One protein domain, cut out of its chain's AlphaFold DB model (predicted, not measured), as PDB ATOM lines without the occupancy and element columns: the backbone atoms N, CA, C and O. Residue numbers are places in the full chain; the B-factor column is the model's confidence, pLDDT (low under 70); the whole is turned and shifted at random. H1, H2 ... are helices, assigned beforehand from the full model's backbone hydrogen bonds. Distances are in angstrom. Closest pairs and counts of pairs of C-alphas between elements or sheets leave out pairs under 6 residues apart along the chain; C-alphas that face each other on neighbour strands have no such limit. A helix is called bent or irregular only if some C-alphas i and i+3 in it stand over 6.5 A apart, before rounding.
ATOM      1  N   TYR A  38      49.443  11.687 -17.952       94.38
ATOM      2  CA  TYR A  38      48.055  11.936 -18.370       94.38
ATOM      3  C   TYR A  38      47.702  11.291 -19.715       94.38
ATOM      4  O   TYR A  38      46.573  10.865 -19.941       94.38
ATOM      5  N   ARG A  39      48.670  11.182 -20.634       94.69
ATOM      6  CA  ARG A  39      48.415  10.639 -21.977       94.69
ATOM      7  C   ARG A  39      47.981   9.178 -21.983       94.69
ATOM      8  O   ARG A  39      47.335   8.775 -22.943       94.69
ATOM      9  N   VAL A  40      48.327   8.398 -20.960       94.19
ATOM     10  CA  VAL A  40      47.867   7.006 -20.851       94.19
ATOM     11  C   VAL A  40      46.357   6.969 -20.612       94.19
ATOM     12  O   VAL A  40      45.643   6.183 -21.231       94.19
ATOM     13  N   GLU A  41      45.861   7.851 -19.751       95.56
ATOM     14  CA  GLU A  41      44.431   7.984 -19.469       95.56
ATOM     15  C   GLU A  41      43.694   8.608 -20.652       95.56
ATOM     16  O   GLU A  41      42.649   8.101 -21.055       95.56
ATOM     17  N   TRP A  42      44.281   9.628 -21.282       97.75
ATOM     18  CA  TRP A  42      43.713  10.251 -22.477       97.75
ATOM     19  C   TRP A  42      43.588   9.277 -23.647       97.75
ATOM     20  O   TRP A  42      42.575   9.294 -24.340       97.75
ATOM     21  N   ASP A  43      44.586   8.417 -23.875       97.56
ATOM     22  CA  ASP A  43      44.521   7.386 -24.915       97.56
ATOM     23  C   ASP A  43      43.338   6.440 -24.683       97.56
ATOM     24  O   ASP A  43      42.593   6.140 -25.619       97.56
ATOM     25  N   ARG A  44      43.115   6.032 -23.425       96.56
ATOM     26  CA  ARG A  44      41.969   5.202 -23.035       96.56
ATOM     27  C   ARG A  44      40.648   5.941 -23.255       96.56
ATOM     28  O   ARG A  44      39.759   5.402 -23.906       96.56
ATOM     29  N   GLU A  45      40.527   7.169 -22.752       97.06
ATOM     30  CA  GLU A  45      39.294   7.958 -22.849       97.06
ATOM     31  C   GLU A  45      38.916   8.253 -24.306       97.06
ATOM     32  O   GLU A  45      37.759   8.065 -24.696       97.06
ATOM     33  N   LEU A  46      39.883   8.662 -25.132       97.81
ATOM     34  CA  LEU A  46      39.653   8.944 -26.548       97.81
ATOM     35  C   LEU A  46      39.367   7.668 -27.343       97.81
ATOM     36  O   LEU A  46      38.476   7.678 -28.190       97.81
ATOM     37  N   SER A  47      40.044   6.556 -27.041       96.69
ATOM     38  CA  SER A  47      39.758   5.266 -27.682       96.69
ATOM     39  C   SER A  47      38.342   4.768 -27.395       96.69
ATOM     40  O   SER A  47      37.765   4.074 -28.226       96.69
ATOM     41  N   SER A  48      37.754   5.119 -26.250       95.50
ATOM     42  CA  SER A  48      36.368   4.762 -25.937       95.50
ATOM     43  C   SER A  48      35.356   5.726 -26.562       95.50
ATOM     44  O   SER A  48      34.333   5.279 -27.083       95.50
ATOM     45  N   ASN A  49      35.642   7.032 -26.550       94.62
ATOM     46  CA  ASN A  49      34.615   8.063 -26.743       94.62
ATOM     47  C   ASN A  49      34.785   8.935 -27.995       94.62
ATOM     48  O   ASN A  49      33.921   9.768 -28.264       94.62
ATOM     49  N   PHE A  50      35.873   8.792 -28.755       95.50
ATOM     50  CA  PHE A  50      36.139   9.637 -29.919       95.50
ATOM     51  C   PHE A  50      36.410   8.805 -31.173       95.50
ATOM     52  O   PHE A  50      37.488   8.247 -31.349       95.50
ATOM     53  N   GLU A  51      35.419   8.736 -32.064       94.25
ATOM     54  CA  GLU A  51      35.436   7.819 -33.211       94.25
ATOM     55  C   GLU A  51      36.631   8.038 -34.143       94.25
ATOM     56  O   GLU A  51      37.350   7.094 -34.464       94.25
ATOM     57  N   PHE A  52      36.942   9.297 -34.458       95.38
ATOM     58  CA  PHE A  52      38.119   9.645 -35.253       95.38
ATOM     59  C   PHE A  52      39.420   9.111 -34.651       95.38
ATOM     60  O   PHE A  52      40.313   8.703 -35.381       95.38
ATOM     61  N   TYR A  53      39.542   9.082 -33.321       96.50
ATOM     62  CA  TYR A  53      40.734   8.569 -32.650       96.50
ATOM     63  C   TYR A  53      40.886   7.057 -32.821       96.50
ATOM     64  O   TYR A  53      42.001   6.564 -32.994       96.50
ATOM     65  N   LYS A  54      39.769   6.319 -32.807       93.94
ATOM     66  CA  LYS A  54      39.767   4.864 -32.996       93.94
ATOM     67  C   LYS A  54      40.313   4.481 -34.369       93.94
ATOM     68  O   LYS A  54      41.109   3.548 -34.445       93.94
ATOM     69  N   GLY A  55      39.957   5.235 -35.409       91.00
ATOM     70  CA  GLY A  55      40.443   5.019 -36.775       91.00
ATOM     71  C   GLY A  55      41.933   5.319 -36.982       91.00
ATOM     72  O   GLY A  55      42.529   4.852 -37.949       91.00
ATOM     73  N   LEU A  56      42.578   6.062 -36.074       94.50
ATOM     74  CA  LEU A  56      43.996   6.401 -36.206       94.50
ATOM     75  C   LEU A  56      44.913   5.229 -35.835       94.50
ATOM     76  O   LEU A  56      44.755   4.601 -34.786       94.50
ATOM     77  N   GLY A  57      45.961   5.024 -36.638       94.50
ATOM     78  CA  GLY A  57      47.094   4.167 -36.281       94.50
ATOM     79  C   GLY A  57      47.905   4.709 -35.094       94.50
ATOM     80  O   GLY A  57      47.830   5.892 -34.751       94.50
ATOM     81  N   LEU A  58      48.721   3.846 -34.476       95.38
ATOM     82  CA  LEU A  58      49.451   4.144 -33.232       95.38
ATOM     83  C   LEU A  58      50.313   5.419 -33.310       95.38
ATOM     84  O   LEU A  58      50.298   6.236 -32.388       95.38
ATOM     85  N   GLU A  59      51.026   5.623 -34.419       95.38
ATOM     86  CA  GLU A  59      51.868   6.812 -34.615       95.38
ATOM     87  C   GLU A  59      51.038   8.104 -34.695       95.38
ATOM     88  O   GLU A  59      51.402   9.122 -34.101       95.38
ATOM     89  N   HIS A  60      49.877   8.071 -35.355       96.38
ATOM     90  CA  HIS A  60      48.984   9.229 -35.449       96.38
ATOM     91  C   HIS A  60      48.288   9.527 -34.127       96.38
ATOM     92  O   HIS A  60      48.198  10.693 -33.749       96.38
ATOM     93  N   ARG A  61      47.880   8.496 -33.377       97.31
ATOM     94  CA  ARG A  61      47.386   8.645 -32.000       97.31
ATOM     95  C   ARG A  61      48.423   9.329 -31.116       97.31
ATOM     96  O   ARG A  61      48.133  10.341 -30.480       97.31
ATOM     97  N   ARG A  62      49.677   8.863 -31.158       96.69
ATOM     98  CA  ARG A  62      50.792   9.490 -30.435       96.69
ATOM     99  C   ARG A  62      51.013  10.942 -30.861       96.69
ATOM    100  O   ARG A  62      51.217  11.805 -30.002       96.69
ATOM    101  N   SER A  63      50.973  11.225 -32.164       96.56
ATOM    102  CA  SER A  63      51.105  12.589 -32.689       96.56
ATOM    103  C   SER A  63      49.967  13.499 -32.212       96.56
ATOM    104  O   SER A  63      50.212  14.625 -31.770       96.56
ATOM    105  N   LEU A  64      48.732  12.994 -32.214       97.81
ATOM    106  CA  LEU A  64      47.560  13.711 -31.728       97.81
ATOM    107  C   LEU A  64      47.668  14.005 -30.231       97.81
ATOM    108  O   LEU A  64      47.497  15.153 -29.831       97.81
ATOM    109  N   LEU A  65      48.052  13.025 -29.410       98.19
ATOM    110  CA  LEU A  65      48.260  13.234 -27.975       98.19
ATOM    111  C   LEU A  65      49.352  14.274 -27.688       98.19
ATOM    112  O   LEU A  65      49.179  15.100 -26.796       98.19
ATOM    113  N   ASN A  66      50.451  14.292 -28.455       97.25
ATOM    114  CA  ASN A  66      51.461  15.356 -28.345       97.25
ATOM    115  C   ASN A  66      50.845  16.738 -28.609       97.25
ATOM    116  O   ASN A  66      51.133  17.702 -27.900       97.25
ATOM    117  N   LYS A  67      49.999  16.844 -29.637       97.44
ATOM    118  CA  LYS A  67      49.337  18.100 -30.000       97.44
ATOM    119  C   LYS A  67      48.327  18.540 -28.951       97.44
ATOM    120  O   LYS A  67      48.332  19.715 -28.596       97.44
ATOM    121  N   ILE A  68      47.558  17.606 -28.400       97.94
ATOM    122  CA  ILE A  68      46.651  17.849 -27.276       97.94
ATOM    123  C   ILE A  68      47.431  18.386 -26.072       97.94
ATOM    124  O   ILE A  68      47.024  19.392 -25.497       97.94
ATOM    125  N   SER A  69      48.583  17.792 -25.729       97.56
ATOM    126  CA  SER A  69      49.420  18.276 -24.621       97.56
ATOM    127  C   SER A  69      49.830  19.737 -24.795       97.56
ATOM    128  O   SER A  69      49.847  20.486 -23.823       97.56
ATOM    129  N   VAL A  70      50.157  20.152 -26.020       96.94
ATOM    130  CA  VAL A  70      50.488  21.552 -26.308       96.94
ATOM    131  C   VAL A  70      49.239  22.427 -26.239       96.94
ATOM    132  O   VAL A  70      49.238  23.416 -25.516       96.94
ATOM    133  N   PHE A  71      48.173  22.048 -26.943       96.88
ATOM    134  CA  PHE A  71      46.956  22.848 -27.055       96.88
ATOM    135  C   PHE A  71      46.310  23.115 -25.689       96.88
ATOM    136  O   PHE A  71      46.033  24.267 -25.374       96.88
ATOM    137  N   ILE A  72      46.161  22.090 -24.841       96.25
ATOM    138  CA  ILE A  72      45.600  22.242 -23.486       96.25
ATOM    139  C   ILE A  72      46.377  23.269 -22.660       96.25
ATOM    140  O   ILE A  72      45.769  24.014 -21.902       96.25
ATOM    141  N   ASN A  73      47.702  23.311 -22.797       95.38
ATOM    142  CA  ASN A  73      48.553  24.173 -21.978       95.38
ATOM    143  C   ASN A  73      48.761  25.579 -22.569       95.38
ATOM    144  O   ASN A  73      49.214  26.468 -21.853       95.38
ATOM    145  N   GLU A  74      48.504  25.782 -23.864       95.06
ATOM    146  CA  GLU A  74      48.659  27.087 -24.526       95.06
ATOM    147  C   GLU A  74      47.354  27.879 -24.634       95.06
ATOM    148  O   GLU A  74      47.411  29.082 -24.883       95.06
ATOM    149  N   LYS A  75      46.194  27.228 -24.495       95.25
ATOM    150  CA  LYS A  75      44.892  27.893 -24.564       95.25
ATOM    151  C   LYS A  75      44.369  28.302 -23.199       95.25
ATOM    152  O   LYS A  75      44.668  27.675 -22.185       95.25
ATOM    153  N   GLU A  76      43.548  29.343 -23.214       94.25
ATOM    154  CA  GLU A  76      42.856  29.834 -22.035       94.25
ATOM    155  C   GLU A  76      41.523  29.102 -21.907       94.25
ATOM    156  O   GLU A  76      40.715  29.037 -22.837       94.25
ATOM    157  N   TRP A  77      41.328  28.483 -20.747       94.38
ATOM    158  CA  TRP A  77      40.139  27.706 -20.437       94.38
ATOM    159  C   TRP A  77      39.288  28.462 -19.434       94.38
ATOM    160  O   TRP A  77      39.814  29.060 -18.496       94.38
ATOM    161  N   THR A  78      37.972  28.370 -19.592       90.56
ATOM    162  CA  THR A  78      37.040  28.837 -18.567       90.56
ATOM    163  C   THR A  78      37.278  28.079 -17.259       90.56
ATOM    164  O   THR A  78      37.703  26.919 -17.267       90.56
ATOM    165  N   THR A  79      37.001  28.725 -16.124       86.19
ATOM    166  CA  THR A  79      37.197  28.139 -14.784       86.19
ATOM    167  C   THR A  79      36.444  26.827 -14.597       86.19
ATOM    168  O   THR A  79      36.927  25.936 -13.904       86.19
ATOM    169  N   ASP A  80      35.309  26.689 -15.279       87.88
ATOM    170  CA  ASP A  80      34.396  25.555 -15.134       87.88
ATOM    171  C   ASP A  80      34.724  24.401 -16.100       87.88
ATOM    172  O   ASP A  80      34.040  23.379 -16.112       87.88
ATOM    173  N   ALA A  81      35.755  24.545 -16.941       90.62
ATOM    174  CA  ALA A  81      36.153  23.497 -17.870       90.62
ATOM    175  C   ALA A  81      36.901  22.368 -17.144       90.62
ATOM    176  O   ALA A  81      38.085  22.501 -16.799       90.62
ATOM    177  N   ASP A  82      36.218  21.238 -16.967       94.12
ATOM    178  CA  ASP A  82      36.818  20.006 -16.460       94.12
ATOM    179  C   ASP A  82      37.841  19.397 -17.444       94.12
ATOM    180  O   ASP A  82      37.959  19.792 -18.610       94.12
ATOM    181  N   GLU A  83      38.637  18.442 -16.962       93.62
ATOM    182  CA  GLU A  83      39.708  17.825 -17.756       93.62
ATOM    183  C   GLU A  83      39.186  17.032 -18.959       93.62
ATOM    184  O   GLU A  83      39.803  17.058 -20.026       93.62
ATOM    185  N   SER A  84      38.031  16.383 -18.823       94.31
ATOM    186  CA  SER A  84      37.427  15.579 -19.888       94.31
ATOM    187  C   SER A  84      36.928  16.467 -21.036       94.31
ATOM    188  O   SER A  84      37.158  16.184 -22.215       94.31
ATOM    189  N   LEU A  85      36.314  17.612 -20.724       94.94
ATOM    190  CA  LEU A  85      35.944  18.637 -21.694       94.94
ATOM    191  C   LEU A  85      37.187  19.198 -22.382       94.94
ATOM    192  O   LEU A  85      37.210  19.274 -23.615       94.94
ATOM    193  N   LYS A  86      38.229  19.538 -21.612       96.62
ATOM    194  CA  LYS A  86      39.510  20.018 -22.154       96.62
ATOM    195  C   LYS A  86      40.102  19.027 -23.144       96.62
ATOM    196  O   LYS A  86      40.494  19.420 -24.247       96.62
ATOM    197  N   LEU A  87      40.118  17.747 -22.784       97.56
ATOM    198  CA  LEU A  87      40.608  16.670 -23.632       97.56
ATOM    199  C   LEU A  87      39.791  16.547 -24.919       97.56
ATOM    200  O   LEU A  87      40.369  16.599 -26.006       97.56
ATOM    201  N   ARG A  88      38.460  16.441 -24.821       96.88
ATOM    202  CA  ARG A  88      37.582  16.301 -25.995       96.88
ATOM    203  C   ARG A  88      37.732  17.472 -26.957       96.88
ATOM    204  O   ARG A  88      37.909  17.263 -28.154       96.88
ATOM    205  N   VAL A  89      37.685  18.702 -26.450       97.06
ATOM    206  CA  VAL A  89      37.823  19.917 -27.268       97.06
ATOM    207  C   VAL A  89      39.194  19.961 -27.942       97.06
ATOM    208  O   VAL A  89      39.286  20.199 -29.145       97.06
ATOM    209  N   SER A  90      40.255  19.654 -27.198       97.75
ATOM    210  CA  SER A  90      41.618  19.636 -27.733       97.75
ATOM    211  C   SER A  90      41.820  18.545 -28.778       97.75
ATOM    212  O   SER A  90      42.518  18.775 -29.762       97.75
ATOM    213  N   ALA A  91      41.199  17.375 -28.604       98.12
ATOM    214  CA  ALA A  91      41.241  16.296 -29.582       98.12
ATOM    215  C   ALA A  91      40.564  16.716 -30.893       98.12
ATOM    216  O   ALA A  91      41.173  16.576 -31.954       98.12
ATOM    217  N   LYS A  92      39.373  17.326 -30.814       97.62
ATOM    218  CA  LYS A  92      38.663  17.862 -31.986       97.62
ATOM    219  C   LYS A  92      39.487  18.918 -32.725       97.62
ATOM    220  O   LYS A  92      39.630  18.836 -33.944       97.62
ATOM    221  N   ALA A  93      40.071  19.863 -31.987       97.19
ATOM    222  CA  ALA A  93      40.891  20.939 -32.539       97.19
ATOM    223  C   ALA A  93      42.187  20.427 -33.179       97.19
ATOM    224  O   ALA A  93      42.598  20.892 -34.244       97.19
ATOM    225  N   CYS A  94      42.854  19.474 -32.527       97.31
ATOM    226  CA  CYS A  94      44.153  18.978 -32.964       97.31
ATOM    227  C   CYS A  94      44.064  17.949 -34.097       97.31
ATOM    228  O   CYS A  94      45.056  17.769 -34.805       97.31
ATOM    229  N   LEU A  95      42.917  17.291 -34.291       97.19
ATOM    230  CA  LEU A  95      42.749  16.252 -35.308       97.19
ATOM    231  C   LEU A  95      43.057  16.758 -36.737       97.19
ATOM    232  O   LEU A  95      43.952  16.186 -37.364       97.19
ATOM    233  N   PRO A  96      42.476  17.874 -37.237       95.56
ATOM    234  CA  PRO A  96      42.790  18.380 -38.576       95.56
ATOM    235  C   PRO A  96      44.265  18.758 -38.754       95.56
ATOM    236  O   PRO A  96      44.764  18.862 -39.871       95.56
ATOM    237  N   ILE A  97      45.006  18.998 -37.674       94.44
ATOM    238  CA  ILE A  97      46.416  19.402 -37.715       94.44
ATOM    239  C   ILE A  97      47.360  18.280 -37.260       94.44
ATOM    240  O   ILE A  97      48.537  18.564 -37.037       94.44
ATOM    241  N   VAL A  98      46.885  17.031 -37.130       94.75
ATOM    242  CA  VAL A  98      47.567  15.923 -36.425       94.75
ATOM    243  C   VAL A  98      49.008  15.663 -36.869       94.75
ATOM    244  O   VAL A  98      49.866  15.416 -36.027       94.75
ATOM    245  N   ASN A  99      49.318  15.807 -38.156       91.75
ATOM    246  CA  ASN A  99      50.665  15.567 -38.691       91.75
ATOM    247  C   ASN A  99      51.328  16.829 -39.267       91.75
ATOM    248  O   ASN A  99      52.435  16.768 -39.802       91.75
ATOM    249  N   ARG A 100      50.690  18.000 -39.130       88.94
ATOM    250  CA  ARG A 100      51.217  19.268 -39.655       88.94
ATOM    251  C   ARG A 100      51.977  20.062 -38.602       88.94
ATOM    252  O   ARG A 100      51.591  20.117 -37.433       88.94
ATOM    253  N   LYS A 101      53.058  20.724 -39.015       86.06
ATOM    254  CA  LYS A 101      53.745  21.728 -38.190       86.06
ATOM    255  C   LYS A 101      52.940  23.024 -38.258       86.06
ATOM    256  O   LYS A 101      52.879  23.640 -39.310       86.06
ATOM    257  N   THR A 102      52.309  23.403 -37.151       87.12
ATOM    258  CA  THR A 102      51.400  24.553 -37.088       87.12
ATOM    259  C   THR A 102      51.493  25.248 -35.731       87.12
ATOM    260  O   THR A 102      52.043  24.693 -34.776       87.12
ATOM    261  N   ASN A 103      50.920  26.447 -35.637       87.19
ATOM    262  CA  ASN A 103      50.857  27.260 -34.424       87.19
ATOM    263  C   ASN A 103      49.521  27.148 -33.672       87.19
ATOM    264  O   ASN A 103      49.176  28.051 -32.920       87.19
ATOM    265  N   PHE A 104      48.801  26.031 -33.841       89.44
ATOM    266  CA  PHE A 104      47.639  25.663 -33.017       89.44
ATOM    267  C   PHE A 104      46.538  26.739 -32.983       89.44
ATOM    268  O   PHE A 104      46.061  27.105 -31.912       89.44
ATOM    269  N   TYR A 105      46.125  27.249 -34.148       89.75
ATOM    270  CA  TYR A 105      45.099  28.297 -34.284       89.75
ATOM    271  C   TYR A 105      45.427  29.551 -33.447       89.75
ATOM    272  O   TYR A 105      44.781  29.809 -32.432       89.75
ATOM    273  N   PRO A 106      46.443  30.344 -33.834       87.12
ATOM    274  CA  PRO A 106      46.940  31.454 -33.012       87.12
ATOM    275  C   PRO A 106      45.902  32.558 -32.756       87.12
ATOM    276  O   PRO A 106      46.044  33.302 -31.797       87.12
ATOM    277  N   LEU A 107      44.862  32.654 -33.590       88.62
ATOM    278  CA  LEU A 107      43.778  33.633 -33.446       88.62
ATOM    279  C   LEU A 107      42.644  33.169 -32.518       88.62
ATOM    280  O   LEU A 107      41.719  33.929 -32.274       88.62
ATOM    281  N   ILE A 108      42.686  31.922 -32.039       89.88
ATOM    282  CA  ILE A 108      41.649  31.335 -31.184       89.88
ATOM    283  C   ILE A 108      42.273  31.079 -29.823       89.88
ATOM    284  O   ILE A 108      43.003  30.105 -29.662       89.88
ATOM    285  N   THR A 109      42.043  31.959 -28.858       89.75
ATOM    286  CA  THR A 109      42.680  31.885 -27.532       89.75
ATOM    287  C   THR A 109      41.753  31.341 -26.452       89.75
ATOM    288  O   THR A 109      42.237  30.616 -25.588       89.75
ATOM    289  N   GLU A 110      40.451  31.617 -26.555       91.25
ATOM    290  CA  GLU A 110      39.401  31.292 -25.577       91.25
ATOM    291  C   GLU A 110      38.033  31.059 -26.264       91.25
ATOM    292  O   GLU A 110      37.916  31.165 -27.487       91.25
ATOM    293  N   GLY A 111      36.997  30.697 -25.495       88.50
ATOM    294  CA  GLY A 111      35.605  30.598 -25.979       88.50
ATOM    295  C   GLY A 111      35.299  29.444 -26.949       88.50
ATOM    296  O   GLY A 111      34.194  29.345 -27.471       88.50
ATOM    297  N   PHE A 112      36.256  28.548 -27.186       90.44
ATOM    298  CA  PHE A 112      36.197  27.503 -28.220       90.44
ATOM    299  C   PHE A 112      35.628  26.154 -27.729       90.44
ATOM    300  O   PHE A 112      35.667  25.150 -28.444       90.44
ATOM    301  N   THR A 113      35.118  26.096 -26.498       89.06
ATOM    302  CA  THR A 113      34.629  24.861 -25.858       89.06
ATOM    303  C   THR A 113      33.349  24.308 -26.487       89.06
ATOM    304  O   THR A 113      33.110  23.104 -26.418       89.06
ATOM    305  N   SER A 114      32.547  25.159 -27.133       88.00
ATOM    306  CA  SER A 114      31.288  24.793 -27.797       88.00
ATOM    307  C   SER A 114      31.463  24.326 -29.246       88.00
ATOM    308  O   SER A 114      30.494  23.913 -29.882       88.00
ATOM    309  N   TYR A 115      32.681  24.379 -29.790       93.88
ATOM    310  CA  TYR A 115      32.917  24.114 -31.207       93.88
ATOM    311  C   TYR A 115      32.725  22.632 -31.560       93.88
ATOM    312  O   TYR A 115      33.252  21.722 -30.903       93.88
ATOM    313  N   SER A 116      31.963  22.386 -32.630       95.44
ATOM    314  CA  SER A 116      31.760  21.047 -33.188       95.44
ATOM    315  C   SER A 116      33.017  20.551 -33.915       95.44
ATOM    316  O   SER A 116      33.969  21.306 -34.130       95.44
ATOM    317  N   GLN A 117      33.046  19.269 -34.292       95.31
ATOM    318  CA  GLN A 117      34.174  18.737 -35.061       95.31
ATOM    319  C   GLN A 117      34.263  19.409 -36.436       95.31
ATOM    320  O   GLN A 117      35.347  19.796 -36.868       95.31
ATOM    321  N   GLU A 118      33.119  19.593 -37.089       95.25
ATOM    322  CA  GLU A 118      32.971  20.236 -38.394       95.25
ATOM    323  C   GLU A 118      33.504  21.666 -38.349       95.25
ATOM    324  O   GLU A 118      34.252  22.081 -39.234       95.25
ATOM    325  N   TYR A 119      33.201  22.387 -37.267       95.50
ATOM    326  CA  TYR A 119      33.694  23.742 -37.072       95.50
ATOM    327  C   TYR A 119      35.223  23.794 -36.937       95.50
ATOM    328  O   TYR A 119      35.876  24.674 -37.494       95.50
ATOM    329  N   TRP A 120      35.844  22.821 -36.263       96.00
ATOM    330  CA  TRP A 120      37.308  22.735 -36.224       96.00
ATOM    331  C   TRP A 120      37.921  22.455 -37.597       96.00
ATOM    332  O   TRP A 120      38.964  23.023 -37.923       96.00
ATOM    333  N   PHE A 121      37.270  21.641 -38.430       95.69
ATOM    334  CA  PHE A 121      37.696  21.448 -39.817       95.69
ATOM    335  C   PHE A 121      37.514  22.713 -40.672       95.69
ATOM    336  O   PHE A 121      38.391  23.005 -41.484       95.69
ATOM    337  N   SER A 122      36.465  23.516 -40.460       94.06
ATOM    338  CA  SER A 122      36.310  24.795 -41.171       94.06
ATOM    339  C   SER A 122      37.326  25.845 -40.716       94.06
ATOM    340  O   SER A 122      37.919  26.538 -41.535       94.06
ATOM    341  N   LEU A 123      37.615  25.935 -39.413       93.50
ATOM    342  CA  LEU A 123      38.696  26.789 -38.905       93.50
ATOM    343  C   LEU A 123      40.054  26.373 -39.472       93.50
ATOM    344  O   LEU A 123      40.931  27.204 -39.726       93.50
ATOM    345  N   ASN A 124      40.220  25.070 -39.677       91.81
ATOM    346  CA  ASN A 124      41.419  24.530 -40.265       91.81
ATOM    347  C   ASN A 124      41.621  24.943 -41.729       91.81
ATOM    348  O   ASN A 124      42.764  25.044 -42.159       91.81
ATOM    349  N   GLU A 125      40.557  25.218 -42.479       91.88
ATOM    350  CA  GLU A 125      40.641  25.716 -43.854       91.88
ATOM    351  C   GLU A 125      41.412  27.037 -43.933       91.88
ATOM    352  O   GLU A 125      42.374  27.169 -44.690       91.88
ATOM    353  N   VAL A 126      41.070  27.985 -43.054       88.06
ATOM    354  CA  VAL A 126      41.743  29.288 -42.962       88.06
ATOM    355  C   VAL A 126      43.219  29.117 -42.603       88.06
ATOM    356  O   VAL A 126      44.091  29.818 -43.121       88.06
ATOM    357  N   GLN A 127      43.521  28.188 -41.695       86.75
ATOM    358  CA  GLN A 127      44.900  27.901 -41.306       86.75
ATOM    359  C   GLN A 127      45.673  27.210 -42.435       86.75
ATOM    360  O   GLN A 127      46.835  27.533 -42.674       86.75
ATOM    361  N   PHE A 128      45.030  26.286 -43.142       87.69
ATOM    362  CA  PHE A 128      45.586  25.586 -44.289       87.69
ATOM    363  C   PHE A 128      45.935  26.566 -45.409       87.69
ATOM    364  O   PHE A 128      47.065  26.554 -45.885       87.69
ATOM    365  N   GLU A 129      45.039  27.494 -45.750       89.38
ATOM    366  CA  GLU A 129      45.312  28.539 -46.742       89.38
ATOM    367  C   GLU A 129      46.563  29.361 -46.389       89.38
ATOM    368  O   GLU A 129      47.394  29.632 -47.255       89.38
ATOM    369  N   LYS A 130      46.744  29.722 -45.112       85.62
ATOM    370  CA  LYS A 130      47.935  30.457 -44.649       85.62
ATOM    371  C   LYS A 130      49.222  29.638 -44.755       85.62
ATOM    372  O   LYS A 130      50.287  30.214 -44.956       85.62
ATOM    373  N   GLU A 131      49.137  28.322 -44.577       83.06
ATOM    374  CA  GLU A 131      50.292  27.418 -44.567       83.06
ATOM    375  C   GLU A 131      50.699  26.953 -45.969       83.06
ATOM    376  O   GLU A 131      51.891  26.808 -46.238       83.06
ATOM    377  N   VAL A 132      49.729  26.703 -46.853       83.00
ATOM    378  CA  VAL A 132      49.966  26.069 -48.162       83.00
ATOM    379  C   VAL A 132      49.520  26.918 -49.356       83.00
ATOM    380  O   VAL A 132      49.819  26.579 -50.500       83.00
ATOM    381  N   GLY A 133      48.827  28.030 -49.110       86.75
ATOM    382  CA  GLY A 133      48.313  28.939 -50.130       86.75
ATOM    383  C   GLY A 133      46.903  28.604 -50.630       86.75
ATOM    384  O   GLY A 133      46.313  27.572 -50.318       86.75
ATOM    385  N   LYS A 134      46.362  29.503 -51.463       89.44
ATOM    386  CA  LYS A 134      45.000  29.409 -52.022       89.44
ATOM    387  C   LYS A 134      44.843  28.368 -53.130       89.44
ATOM    388  O   LYS A 134      43.740  27.876 -53.337       89.44
ATOM    389  N   MET A 135      45.904  28.070 -53.889       88.00
ATOM    390  CA  MET A 135      45.785  27.178 -55.053       88.00
ATOM    391  C   MET A 135      45.407  25.745 -54.653       88.00
ATOM    392  O   MET A 135      44.421  25.260 -55.199       88.00
ATOM    393  N   PRO A 136      46.069  25.095 -53.672       86.44
ATOM    394  CA  PRO A 136      45.662  23.761 -53.235       86.44
ATOM    395  C   PRO A 136      44.246  23.722 -52.661       86.44
ATOM    396  O   PRO A 136      43.562  22.719 -52.794       86.44
ATOM    397  N   LEU A 137      43.785  24.811 -52.040       89.50
ATOM    398  CA  LEU A 137      42.440  24.871 -51.476       89.50
ATOM    399  C   LEU A 137      41.349  24.887 -52.562       89.50
ATOM    400  O   LEU A 137      40.296  24.273 -52.395       89.50
ATOM    401  N   ARG A 138      41.609  25.543 -53.700       90.44
ATOM    402  CA  ARG A 138      40.671  25.598 -54.837       90.44
ATOM    403  C   ARG A 138      40.371  24.230 -55.435       90.44
ATOM    404  O   ARG A 138      39.284  24.043 -55.963       90.44
ATOM    405  N   GLU A 139      41.296  23.284 -55.308       89.75
ATOM    406  CA  GLU A 139      41.117  21.901 -55.761       89.75
ATOM    407  C   GLU A 139      39.931  21.208 -55.077       89.75
ATOM    408  O   GLU A 139      39.374  20.266 -55.629       89.75
ATOM    409  N   PHE A 140      39.515  21.696 -53.905       91.94
ATOM    410  CA  PHE A 140      38.388  21.154 -53.151       91.94
ATOM    411  C   PHE A 140      37.052  21.841 -53.456       91.94
ATOM    412  O   PHE A 140      36.062  21.508 -52.818       91.94
ATOM    413  N   ASN A 141      36.997  22.817 -54.375       90.81
ATOM    414  CA  ASN A 141      35.765  23.512 -54.783       90.81
ATOM    415  C   ASN A 141      34.907  24.055 -53.615       90.81
ATOM    416  O   ASN A 141      33.681  24.063 -53.687       90.81
ATOM    417  N   GLY A 142      35.547  24.509 -52.530       90.75
ATOM    418  CA  GLY A 142      34.857  25.005 -51.330       90.75
ATOM    419  C   GLY A 142      34.365  23.913 -50.371       90.75
ATOM    420  O   GLY A 142      33.712  24.216 -49.380       90.75
ATOM    421  N   GLU A 143      34.694  22.647 -50.626       94.56
ATOM    422  CA  GLU A 143      34.294  21.501 -49.804       94.56
ATOM    423  C   GLU A 143      35.433  20.953 -48.932       94.56
ATOM    424  O   GLU A 143      35.359  19.822 -48.451       94.56
ATOM    425  N   PHE A 144      36.502  21.726 -48.718       94.25
ATOM    426  CA  PHE A 144      37.707  21.256 -48.028       94.25
ATOM    427  C   PHE A 144      37.404  20.645 -46.658       94.25
ATOM    428  O   PHE A 144      37.851  19.534 -46.375       94.25
ATOM    429  N   ALA A 145      36.624  21.333 -45.820       95.06
ATOM    430  CA  ALA A 145      36.261  20.827 -44.497       95.06
ATOM    431  C   ALA A 145      35.493  19.493 -44.576       95.06
ATOM    432  O   ALA A 145      35.851  18.540 -43.885       95.06
ATOM    433  N   ARG A 146      34.492  19.401 -45.461       96.06
ATOM    434  CA  ARG A 146      33.676  18.194 -45.672       96.06
ATOM    435  C   ARG A 146      34.528  17.016 -46.146       96.06
ATOM    436  O   ARG A 146      34.530  15.966 -45.513       96.06
ATOM    437  N   LYS A 147      35.315  17.220 -47.206       96.06
ATOM    438  CA  LYS A 147      36.218  16.205 -47.773       96.06
ATOM    439  C   LYS A 147      37.281  15.758 -46.771       96.06
ATOM    440  O   LYS A 147      37.641  14.587 -46.731       96.06
ATOM    441  N   SER A 148      37.759  16.675 -45.931       95.94
ATOM    442  CA  SER A 148      38.701  16.347 -44.861       95.94
ATOM    443  C   SER A 148      38.061  15.436 -43.816       95.94
ATOM    444  O   SER A 148      38.678  14.456 -43.421       95.94
ATOM    445  N   ILE A 149      36.822  15.709 -43.396       96.44
ATOM    446  CA  ILE A 149      36.092  14.841 -42.459       96.44
ATOM    447  C   ILE A 149      35.912  13.441 -43.049       96.44
ATOM    448  O   ILE A 149      36.242  12.469 -42.377       96.44
ATOM    449  N   GLU A 150      35.455  13.338 -44.299       96.00
ATOM    450  CA  GLU A 150      35.280  12.050 -44.989       96.00
ATOM    451  C   GLU A 150      36.587  11.254 -45.045       96.00
ATOM    452  O   GLU A 150      36.616  10.084 -44.669       96.00
ATOM    453  N   TYR A 151      37.690  11.915 -45.404       96.12
ATOM    454  CA  TYR A 151      39.022  11.315 -45.397       96.12
ATOM    455  C   TYR A 151      39.451  10.818 -44.006       96.12
ATOM    456  O   TYR A 151      40.083   9.772 -43.897       96.12
ATOM    457  N   PHE A 152      39.132  11.552 -42.935       95.75
ATOM    458  CA  PHE A 152      39.467  11.146 -41.566       95.75
ATOM    459  C   PHE A 152      38.561  10.029 -41.022       95.75
ATOM    460  O   PHE A 152      38.976   9.336 -40.094       95.75
ATOM    461  N   MET A 153      37.349   9.869 -41.561       94.06
ATOM    462  CA  MET A 153      36.430   8.790 -41.185       94.06
ATOM    463  C   MET A 153      36.832   7.465 -41.831       94.06
ATOM    464  O   MET A 153      36.954   6.464 -41.130       94.06
ATOM    465  N   ASP A 154      37.068   7.466 -43.145       93.62
ATOM    466  CA  ASP A 154      37.533   6.285 -43.873       93.62
ATOM    467  C   ASP A 154      38.401   6.687 -45.080       93.62
ATOM    468  O   ASP A 154      37.887   6.943 -46.175       93.62
ATOM    469  N   PRO A 155      39.735   6.748 -44.924       93.31
ATOM    470  CA  PRO A 155      40.609   7.181 -46.007       93.31
ATOM    471  C   PRO A 155      40.680   6.166 -47.158       93.31
ATOM    472  O   PRO A 155      41.015   6.550 -48.281       93.31
ATOM    473  N   ILE A 156      40.388   4.882 -46.910       92.75
ATOM    474  CA  ILE A 156      40.457   3.829 -47.931       92.75
ATOM    475  C   ILE A 156      39.236   3.919 -48.841       92.75
ATOM    476  O   ILE A 156      39.395   3.912 -50.064       92.75
ATOM    477  N   ASP A 157      38.042   4.038 -48.266       94.81
ATOM    478  CA  ASP A 157      36.816   4.206 -49.043       94.81
ATOM    479  C   ASP A 157      36.768   5.580 -49.713       94.81
ATOM    480  O   ASP A 157      36.490   5.662 -50.912       94.81
ATOM    481  N   PHE A 158      37.204   6.641 -49.021       95.94
ATOM    482  CA  PHE A 158      37.331   7.973 -49.616       95.94
ATOM    483  C   PHE A 158      38.200   7.969 -50.883       95.94
ATOM    484  O   PHE A 158      37.851   8.610 -51.876       95.94
ATOM    485  N   LYS A 159      39.309   7.211 -50.886       96.69
ATOM    486  CA  LYS A 159      40.202   7.076 -52.049       96.69
ATOM    487  C   LYS A 159      39.506   6.483 -53.273       96.69
ATOM    488  O   LYS A 159      39.852   6.872 -54.387       96.69
ATOM    489  N   LYS A 160      38.582   5.534 -53.086       95.62
ATOM    490  CA  LYS A 160      37.895   4.846 -54.196       95.62
ATOM    491  C   LYS A 160      37.035   5.814 -55.004       95.62
ATOM    492  O   LYS A 160      36.972   5.695 -56.222       95.62
ATOM    493  N   GLU A 161      36.409   6.770 -54.325       93.88
ATOM    494  CA  GLU A 161      35.490   7.736 -54.931       93.88
ATOM    495  C   GLU A 161      36.163   9.074 -55.282       93.88
ATOM    496  O   GLU A 161      35.725   9.761 -56.200       93.88
ATOM    497  N   ASN A 162      37.237   9.446 -54.575       94.94
ATOM    498  CA  ASN A 162      37.849  10.778 -54.635       94.94
ATOM    499  C   ASN A 162      39.380  10.692 -54.775       94.94
ATOM    500  O   ASN A 162      40.127  11.199 -53.938       94.94
ATOM    501  N   GLU A 163      39.893  10.005 -55.802       94.62
ATOM    502  CA  GLU A 163      41.332   9.705 -55.911       94.62
ATOM    503  C   GLU A 163      42.223  10.967 -55.919       94.62
ATOM    504  O   GLU A 163      43.300  10.982 -55.309       94.62
ATOM    505  N   ARG A 164      41.796  12.036 -56.604       92.56
ATOM    506  CA  ARG A 164      42.562  13.290 -56.710       92.56
ATOM    507  C   ARG A 164      42.635  13.999 -55.359       92.56
ATOM    508  O   ARG A 164      43.730  14.325 -54.897       92.56
ATOM    509  N   GLU A 165      41.493  14.195 -54.717       94.00
ATOM    510  CA  GLU A 165      41.365  14.815 -53.402       94.00
ATOM    511  C   GLU A 165      42.078  13.974 -52.344       94.00
ATOM    512  O   GLU A 165      42.767  14.531 -51.494       94.00
ATOM    513  N   PHE A 166      42.006  12.642 -52.432       95.56
ATOM    514  CA  PHE A 166      42.750  11.742 -51.556       95.56
ATOM    515  C   PHE A 166      44.251  11.984 -51.665       95.56
ATOM    516  O   PHE A 166      44.912  12.122 -50.642       95.56
ATOM    517  N   LYS A 167      44.813  12.074 -52.879       94.06
ATOM    518  CA  LYS A 167      46.255  12.336 -53.055       94.06
ATOM    519  C   LYS A 167      46.665  13.656 -52.404       94.06
ATOM    520  O   LYS A 167      47.696  13.706 -51.733       94.06
ATOM    521  N   LEU A 168      45.848  14.698 -52.562       91.69
ATOM    522  CA  LEU A 168      46.088  16.002 -51.945       91.69
ATOM    523  C   LEU A 168      45.983  15.925 -50.419       91.69
ATOM    524  O   LEU A 168      46.940  16.256 -49.725       91.69
ATOM    525  N   LEU A 169      44.864  15.443 -49.875       93.50
ATOM    526  CA  LEU A 169      44.667  15.334 -48.430       93.50
ATOM    527  C   LEU A 169      45.711  14.425 -47.788       93.50
ATOM    528  O   LEU A 169      46.271  14.790 -46.760       93.50
ATOM    529  N   ASN A 170      46.062  13.302 -48.413       94.19
ATOM    530  CA  ASN A 170      47.069  12.390 -47.886       94.19
ATOM    531  C   ASN A 170      48.477  12.994 -47.899       94.19
ATOM    532  O   ASN A 170      49.258  12.741 -46.986       94.19
ATOM    533  N   TYR A 171      48.802  13.858 -48.864       90.38
ATOM    534  CA  TYR A 171      50.059  14.607 -48.837       90.38
ATOM    535  C   TYR A 171      50.183  15.485 -47.571       90.38
ATOM    536  O   TYR A 171      51.263  15.570 -46.965       90.38
ATOM    537  N   TYR A 172      49.075  16.092 -47.133       87.25
ATOM    538  CA  TYR A 172      49.038  17.003 -45.985       87.25
ATOM    539  C   TYR A 172      48.796  16.309 -44.642       87.25
ATOM    540  O   TYR A 172      49.447  16.642 -43.648       87.25
ATOM    541  N   TYR A 173      47.856  15.370 -44.598       91.00
ATOM    542  CA  TYR A 173      47.441  14.666 -43.390       91.00
ATOM    543  C   TYR A 173      48.226  13.392 -43.149       91.00
ATOM    544  O   TYR A 173      48.465  13.091 -41.988       91.00
ATOM    545  N   ARG A 174      48.699  12.704 -44.193       91.94
ATOM    546  CA  ARG A 174      49.587  11.534 -44.095       91.94
ATOM    547  C   ARG A 174      49.045  10.450 -43.162       91.94
ATOM    548  O   ARG A 174      49.775  10.024 -42.275       91.94
TER     549      ARG A 174
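This is residues 38 to 174 of the 176 residues of an uncharacterized protein of Halobacteriovorax sp. JY17 (UniProt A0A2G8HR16). Two groups of crossed helices lie side by side along the longest axis. In one, H3 crosses H4 and H1 packs across H3; in the other, H7 has the hairpin of H8 and H9 packed on it, and kinked H5 reaches from H4 past H7 to H6. The printed part has 137 residues, with nine named helices, H1 to H9 in chain order, and no named strand; the class is all helix. It is compact, with a radius of gyration of the C-alphas of 14.7 A and spans of 43 by 30 by 22 A.

H1, residues 38 to 49, is 16.3 A long and begins with C-alpha 38 at (48.055, 11.936, -18.370). H2 is residues 51 to 55. H3, residues 58 to 74, measures 24.6 A, and H4, residues 83 to 97, 21.1 A. H4 is irregular, but only just: C-alphas 93 and 96 are 6.8 A apart. H5, residues 117 to 132, is 21.8 A long, with a kink of 31 degrees near residue 126. H6 is residues 134 to 138, H7 residues 144 to 153, H8 residues 155 to 161 and H9 residues 163 to 173, ending with C-alpha 173 at (47.441, 14.666, -43.390).

H7 is the hub, touching four helices. With residues 118 to 125 alone, H5 touches H7 at a steep tilt of 63 degrees, opposite ways; the closest C-alphas, of Phe 121 and Ala 145, are 4.9 A apart. H9 touches H7 about perpendicular, at 83 degrees, closest at C-alphas 148 and 169, 7.0 A. H8 and H7 only just touch, with 3 pairs of C-alphas within 8 A, and only at the corner; C-alphas 151 and 158 are closest, at 5.6 A. H8 and H9 form a helical hairpin at a shallow tilt of 24 degrees, opposite ways. H2 touches H7, closest at C-alphas 52 and 153, 6.2 A. H5 only just touches H6, with 3 pairs within 8 A; C-alphas 129 and 137 are closest, at 6.6 A. H4 touches H5, closest at C-alphas 93 and 120, 5.4 A. H3 touches H4 at a steep tilt of 64 degrees, opposite ways, closest at C-alphas 68 and 90, 5.4 A. H1, with residues 39 to 43 alone, touches H3, closest at C-alphas 39 and 65, 6.5 A. H1 and H9 are apart. Every O i to N i+4 pair is within hydrogen-bond range in H1, H2, H6, H7 and H9, against 12 of 13 in H3, 9 of 11 in H4, 11 of 12 in H5 and 1 of 3 in H8, where 3 of 4 O i to N i+3 pairs are.

The C-alphas farthest apart, of Thr 79 and Lys 160, are 45.8 A apart. The printed part has no cut. The link from H4 to H5, residues 98 to 116, is long. The mean pLDDT of the printed part is 93.4, and no printed residue is under 70.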